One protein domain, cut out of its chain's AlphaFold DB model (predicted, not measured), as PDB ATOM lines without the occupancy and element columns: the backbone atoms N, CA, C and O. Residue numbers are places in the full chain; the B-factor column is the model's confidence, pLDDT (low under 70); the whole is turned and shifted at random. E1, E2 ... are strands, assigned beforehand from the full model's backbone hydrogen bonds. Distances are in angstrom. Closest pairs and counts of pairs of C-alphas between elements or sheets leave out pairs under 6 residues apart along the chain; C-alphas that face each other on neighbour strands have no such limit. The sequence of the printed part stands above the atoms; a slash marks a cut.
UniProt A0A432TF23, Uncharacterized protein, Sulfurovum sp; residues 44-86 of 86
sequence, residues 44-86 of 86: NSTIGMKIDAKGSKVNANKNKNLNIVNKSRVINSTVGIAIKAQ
ATOM      1  N   ASN A  44     -38.093  26.168 -26.196       88.88
ATOM      2  CA  ASN A  44     -39.484  26.641 -26.146       88.88
ATOM      3  C   ASN A  44     -39.749  27.909 -26.990       88.88
ATOM      4  O   ASN A  44     -40.488  28.797 -26.572       88.88
ATOM      5  N   SER A  45     -39.106  28.027 -28.156       85.81
ATOM      6  CA  SER A  45     -39.067  29.264 -28.952       85.81
ATOM      7  C   SER A  45     -39.353  29.029 -30.438       85.81
ATOM      8  O   SER A  45     -39.414  27.894 -30.908       85.81
ATOM      9  N   THR A  46     -39.503  30.108 -31.209       86.12
ATOM     10  CA  THR A  46     -39.596  30.058 -32.677       86.12
ATOM     11  C   THR A  46     -38.396  30.777 -33.293       86.12
ATOM     12  O   THR A  46     -38.189  31.956 -33.026       86.12
ATOM     13  N   ILE A  47     -37.628  30.081 -34.130       84.12
ATOM     14  CA  ILE A  47     -36.634  30.653 -35.047       84.12
ATOM     15  C   ILE A  47     -37.330  30.793 -36.401       84.12
ATOM     16  O   ILE A  47     -37.589  29.789 -37.065       84.12
ATOM     17  N   GLY A  48     -37.677  32.013 -36.794       86.94
ATOM     18  CA  GLY A  48     -38.445  32.289 -37.999       86.94
ATOM     19  C   GLY A  48     -39.565  33.298 -37.787       86.94
ATOM     20  O   GLY A  48     -39.346  34.443 -37.409       86.94
ATOM     21  N   MET A  49     -40.795  32.893 -38.070       82.50
ATOM     22  CA  MET A  49     -41.964  33.760 -37.925       82.50
ATOM     23  C   MET A  49     -42.978  33.096 -37.005       82.50
ATOM     24  O   MET A  49     -43.260  31.912 -37.163       82.50
ATOM     25  N   LYS A  50     -43.539  33.851 -36.062       85.88
ATOM     26  CA  LYS A  50     -44.597  33.388 -35.162       85.88
ATOM     27  C   LYS A  50     -45.839  34.257 -35.344       85.88
ATOM     28  O   LYS A  50     -45.770  35.473 -35.237       85.88
ATOM     29  N   ILE A  51     -46.983  33.646 -35.601       82.75
ATOM     30  CA  ILE A  51     -48.275  34.327 -35.689       82.75
ATOM     31  C   ILE A  51     -49.174  33.707 -34.626       82.75
ATOM     32  O   ILE A  51     -49.393  32.497 -34.656       82.75
ATOM     33  N   ASP A  52     -49.668  34.519 -33.697       82.81
ATOM     34  CA  ASP A  52     -50.643  34.115 -32.683       82.81
ATOM     35  C   ASP A  52     -51.902  34.971 -32.856       82.81
ATOM     36  O   ASP A  52     -51.877  36.189 -32.687       82.81
ATOM     37  N   ALA A  53     -52.977  34.349 -33.322       79.12
ATOM     38  CA  ALA A  53     -54.147  35.034 -33.847       79.12
ATOM     39  C   ALA A  53     -55.432  34.379 -33.326       79.12
ATOM     40  O   ALA A  53     -56.057  33.566 -34.012       79.12
ATOM     41  N   LYS A  54     -55.820  34.722 -32.097       83.12
ATOM     42  CA  LYS A  54     -57.042  34.215 -31.463       83.12
ATOM     43  C   LYS A  54     -58.285  34.865 -32.087       83.12
ATOM     44  O   LYS A  54     -58.242  36.013 -32.526       83.12
ATOM     45  N   GLY A  55     -59.371  34.115 -32.228       78.88
ATOM     46  CA  GLY A  55     -60.630  34.540 -32.845       78.88
ATOM     47  C   GLY A  55     -60.495  35.017 -34.295       78.88
ATOM     48  O   GLY A  55     -61.362  35.732 -34.790       78.88
ATOM     49  N   SER A  56     -59.390  34.690 -34.970       80.12
ATOM     50  CA  SER A  56     -58.949  35.395 -36.173       80.12
ATOM     51  C   SER A  56     -58.772  34.462 -37.368       80.12
ATOM     52  O   SER A  56     -58.212  33.371 -37.262       80.12
ATOM     53  N   LYS A  57     -59.174  34.920 -38.561       81.62
ATOM     54  CA  LYS A  57     -58.850  34.231 -39.823       81.62
ATOM     55  C   LYS A  57     -57.468  34.668 -40.298       81.62
ATOM     56  O   LYS A  57     -57.290  35.827 -40.677       81.62
ATOM     57  N   VAL A  58     -56.509  33.743 -40.324       82.12
ATOM     58  CA  VAL A  58     -55.132  34.010 -40.770       82.12
ATOM     59  C   VAL A  58     -54.955  33.661 -42.246       82.12
ATOM     60  O   VAL A  58     -55.238  32.546 -42.674       82.12
ATOM     61  N   ASN A  59     -54.425  34.604 -43.021       83.06
ATOM     62  CA  ASN A  59     -53.915  34.376 -44.367       83.06
ATOM     63  C   ASN A  59     -52.408  34.657 -44.388       83.06
ATOM     64  O   ASN A  59     -51.993  35.809 -44.255       83.06
ATOM     65  N   ALA A  60     -51.604  33.601 -44.522       82.75
ATOM     66  CA  ALA A  60     -50.146  33.662 -44.470       82.75
ATOM     67  C   ALA A  60     -49.494  33.114 -45.752       82.75
ATOM     68  O   ALA A  60     -48.774  32.116 -45.736       82.75
ATOM     69  N   ASN A  61     -49.752  33.761 -46.884       84.25
ATOM     70  CA  ASN A  61     -49.384  33.270 -48.208       84.25
ATOM     71  C   ASN A  61     -48.044  33.824 -48.730       84.25
ATOM     72  O   ASN A  61     -47.694  34.989 -48.528       84.25
ATOM     73  N   LYS A  62     -47.318  33.008 -49.506       87.25
ATOM     74  CA  LYS A  62     -46.067  33.365 -50.212       87.25
ATOM     75  C   LYS A  62     -44.950  33.906 -49.309       87.25
ATOM     76  O   LYS A  62     -44.087  34.645 -49.781       87.25
ATOM     77  N   ASN A  63     -44.946  33.557 -48.025       81.38
ATOM     78  CA  ASN A  63     -43.850  33.911 -47.127       81.38
ATOM     79  C   ASN A  63     -42.637  33.014 -47.390       81.38
ATOM     80  O   ASN A  63     -42.779  31.806 -47.556       81.38
ATOM     81  N   LYS A  64     -41.443  33.601 -47.392       82.44
ATOM     82  CA  LYS A  64     -40.166  32.892 -47.489       82.44
ATOM     83  C   LYS A  64     -39.422  33.057 -46.169       82.44
ATOM     84  O   LYS A  64     -39.164  34.180 -45.747       82.44
ATOM     85  N   ASN A  65     -39.095  31.950 -45.517       81.00
ATOM     86  CA  ASN A  65     -38.273  31.925 -44.310       81.00
ATOM     87  C   ASN A  65     -37.024  31.096 -44.607       81.00
ATOM     88  O   ASN A  65     -37.145  29.912 -44.910       81.00
ATOM     89  N   LEU A  66     -35.849  31.715 -44.534       85.19
ATOM     90  CA  LEU A  66     -34.568  31.022 -44.589       85.19
ATOM     91  C   LEU A  66     -33.966  31.028 -43.187       85.19
ATOM     92  O   LEU A  66     -33.704  32.088 -42.630       85.19
ATOM     93  N   ASN A  67     -33.764  29.841 -42.621       86.50
ATOM     94  CA  ASN A  67     -33.211  29.675 -41.284       86.50
ATOM     95  C   ASN A  67     -31.888  28.914 -41.372       86.50
ATOM     96  O   ASN A  67     -31.861  27.781 -41.846       86.50
ATOM     97  N   ILE A  68     -30.806  29.522 -40.901       88.31
ATOM     98  CA  ILE A  68     -29.477  28.918 -40.821       88.31
ATOM     99  C   ILE A  68     -29.185  28.658 -39.347       88.31
ATOM    100  O   ILE A  68     -28.892  29.587 -38.599       88.31
ATOM    101  N   VAL A  69     -29.272  27.400 -38.920       87.00
ATOM    102  CA  VAL A  69     -29.019  26.995 -37.530       87.00
ATOM    103  C   VAL A  69     -27.737  26.170 -37.483       87.00
ATOM    104  O   VAL A  69     -27.716  25.019 -37.902       87.00
ATOM    105  N   ASN A  70     -26.658  26.765 -36.984       89.19
ATOM    106  CA  ASN A  70     -25.328  26.165 -36.973       89.19
ATOM    107  C   ASN A  70     -24.831  25.931 -35.543       89.19
ATOM    108  O   ASN A  70     -24.969  26.802 -34.682       89.19
ATOM    109  N   LYS A  71     -24.244  24.759 -35.275       91.81
ATOM    110  CA  LYS A  71     -23.655  24.390 -33.968       91.81
ATOM    111  C   LYS A  71     -24.548  24.719 -32.756       91.81
ATOM    112  O   LYS A  71     -24.044  25.049 -31.689       91.81
ATOM    113  N   SER A  72     -25.867  24.681 -32.929       88.94
ATOM    114  CA  SER A  72     -26.847  25.121 -31.932       88.94
ATOM    115  C   SER A  72     -27.699  23.947 -31.471       88.94
ATOM    116  O   SER A  72     -27.961  23.028 -32.244       88.94
ATOM    117  N   ARG A  73     -28.163  23.986 -30.220       90.50
ATOM    118  CA  ARG A  73     -29.072  22.977 -29.664       90.50
ATOM    119  C   ARG A  73     -30.483  23.547 -29.599       90.50
ATOM    120  O   ARG A  73     -30.712  24.497 -28.853       90.50
ATOM    121  N   VAL A  74     -31.410  22.969 -30.358       88.06
ATOM    122  CA  VAL A  74     -32.807  23.419 -30.458       88.06
ATOM    123  C   VAL A  74     -33.717  22.379 -29.806       88.06
ATOM    124  O   VAL A  74     -33.711  21.222 -30.210       88.06
ATOM    125  N   ILE A  75     -34.463  22.771 -28.774       88.50
ATOM    126  CA  ILE A  75     -35.306  21.877 -27.964       88.50
ATOM    127  C   ILE A  75     -36.715  22.462 -27.886       88.50
ATOM    128  O   ILE A  75     -36.866  23.652 -27.603       88.50
ATOM    129  N   ASN A  76     -37.747  21.642 -28.116       91.38
ATOM    130  CA  ASN A  76     -39.161  22.037 -28.004       91.38
ATOM    131  C   ASN A  76     -39.483  23.365 -28.717       91.38
ATOM    132  O   ASN A  76     -40.193  24.217 -28.196       91.38
ATOM    133  N   SER A  77     -38.881  23.589 -29.881       89.12
ATOM    134  CA  SER A  77     -38.899  24.874 -30.581       89.12
ATOM    135  C   SER A  77     -39.271  24.674 -32.045       89.12
ATOM    136  O   SER A  77     -39.063  23.600 -32.601       89.12
ATOM    137  N   THR A  78     -39.795  25.716 -32.688       89.50
ATOM    138  CA  THR A  78     -40.078  25.717 -34.131       89.50
ATOM    139  C   THR A  78     -38.937  26.385 -34.890       89.50
ATOM    140  O   THR A  78     -38.521  27.478 -34.518       89.50
ATOM    141  N   VAL A  79     -38.472  25.777 -35.983       88.19
ATOM    142  CA  VAL A  79     -37.617  26.434 -36.986       88.19
ATOM    143  C   VAL A  79     -38.433  26.581 -38.264       88.19
ATOM    144  O   VAL A  79     -38.737  25.588 -38.916       88.19
ATOM    145  N   GLY A  80     -38.837  27.801 -38.610       86.88
ATOM    146  CA  GLY A  80     -39.770  28.057 -39.706       86.88
ATOM    147  C   GLY A  80     -40.892  29.005 -39.307       86.88
ATOM    148  O   GLY A  80     -40.664  30.015 -38.650       86.88
ATOM    149  N   ILE A  81     -42.113  28.711 -39.743       84.31
ATOM    150  CA  ILE A  81     -43.280  29.547 -39.462       84.31
ATOM    151  C   ILE A  81     -44.183  28.801 -38.478       84.31
ATOM    152  O   ILE A  81     -44.690  27.733 -38.804       84.31
ATOM    153  N   ALA A  82     -44.393  29.369 -37.294       88.12
ATOM    154  CA  ALA A  82     -45.382  28.911 -36.328       88.12
ATOM    155  C   ALA A  82     -46.647  29.765 -36.464       88.12
ATOM    156  O   ALA A  82     -46.583  30.982 -36.304       88.12
ATOM    157  N   ILE A  83     -47.792  29.144 -36.746       84.38
ATOM    158  CA  ILE A  83     -49.091  29.828 -36.791       84.38
ATOM    159  C   ILE A  83     -50.011  29.150 -35.791       84.38
ATOM    160  O   ILE A  83     -50.293  27.960 -35.910       84.38
ATOM    161  N   LYS A  84     -50.486  29.922 -34.821       84.62
ATOM    162  CA  LYS A  84     -51.537  29.531 -33.898       84.62
ATOM    163  C   LYS A  84     -52.738  30.427 -34.168       84.62
ATOM    164  O   LYS A  84     -52.681  31.623 -33.917       84.62
ATOM    165  N   ALA A  85     -53.792  29.847 -34.724       76.50
ATOM    166  CA  ALA A  85     -55.084  30.494 -34.894       76.50
ATOM    167  C   ALA A  85     -56.124  29.604 -34.213       76.50
ATOM    168  O   ALA A  85     -56.173  28.408 -34.503       76.50
ATOM    169  N   GLN A  86     -56.862  30.161 -33.257       69.69
ATOM    170  CA  GLN A  86     -57.846  29.456 -32.427       69.69
ATOM    171  C   GLN A  86     -59.122  30.266 -32.365       69.69
ATOM    172  O   GLN A  86     -58.980  31.486 -32.141       69.69
TER     173      GLN A  86
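AT A GLANCE: This is residues 44 to 86 of the 86 residues of an uncharacterized protein of Sulfurovum sp (UniProt A0A432TF23). The printed part winds once round in a single flat turn, through E1, E2, E3 and E4, and then comes back to where the turn began, with E5 side by side with E1 along its length. E1 and E5 each have a sharp bend, and at these bends the two-stranded sheet of E1 and E5 dips inward toward E3, which runs back along the other side of the turn. The printed part has 43 residues with five named strands, E1 to E5 in that order along the chain, and no named helix; its class is all strand. The one sheet has the order E1, E5 and is parallel. The whole is loose, with a radius of gyration of the C-alphas of 12.1 A, and flat, with spans of 38 by 23 by 7 A.

IN THESE COORDINATES: E1, residues 46 to 54, begins with C-alpha 46 at (-39.596, 30.058, -32.677) and is 18.0 A from first to last C-alpha; it bends by 78 degrees at residue 49. E2 is residues 57 to 59, 6.7 A long. E3 is residues 64 to 70, 19.4 A long, and ends with C-alpha 70 at (-25.328, 26.165, -36.973). E4 is residues 73 to 75, 6.6 A long. E5, residues 78 to 85, is 15.8 A long, bends by 74 degrees at residue 81 and ends with C-alpha 85 at (-55.084, 30.494, -34.894).

HOW THE PARTS SIT: E1 and E5 are parallel neighbours, with 2 degrees between their directions. The C-alphas of Thr 46 and Thr 78 face each other at 4.6 A, and those of Ala 53 and Ala 85 at 4.8 A. N 47 and O 78 are within hydrogen-bond range at 2.8 A, as are N 82 and O 49 at 2.8 A. E2, E3 and E4 pair with no named strand. The closest C-alphas of E1 and E3 are those of Gly 48 and Asn 65, 6.3 A apart. Those of E3 and E5 are Asn 65 and Gly 80, 6.2 A apart. The closest C-alphas of E2 and E5, those of Val 58 and Ala 85, are 6.8 A apart. E1 and E2 meet only through their link. E4 is apart from E1, E2, E3 and E5, and it runs on into E5 across a break of 2 residues, at 23 degrees. E2 and E3 are apart.

THE WHOLE: The two C-alphas farthest apart, those of Gly 55 and Lys 71, are 38.4 A from each other. The printed part runs from residue 44 to residue 86, the chain's last residue, and has no cut. The four links between the named strands are tight, the one from E2 to E3 having 4 residues. The mean pLDDT of the printed part is 84.9, and residue 86 is the one printed residue under 70.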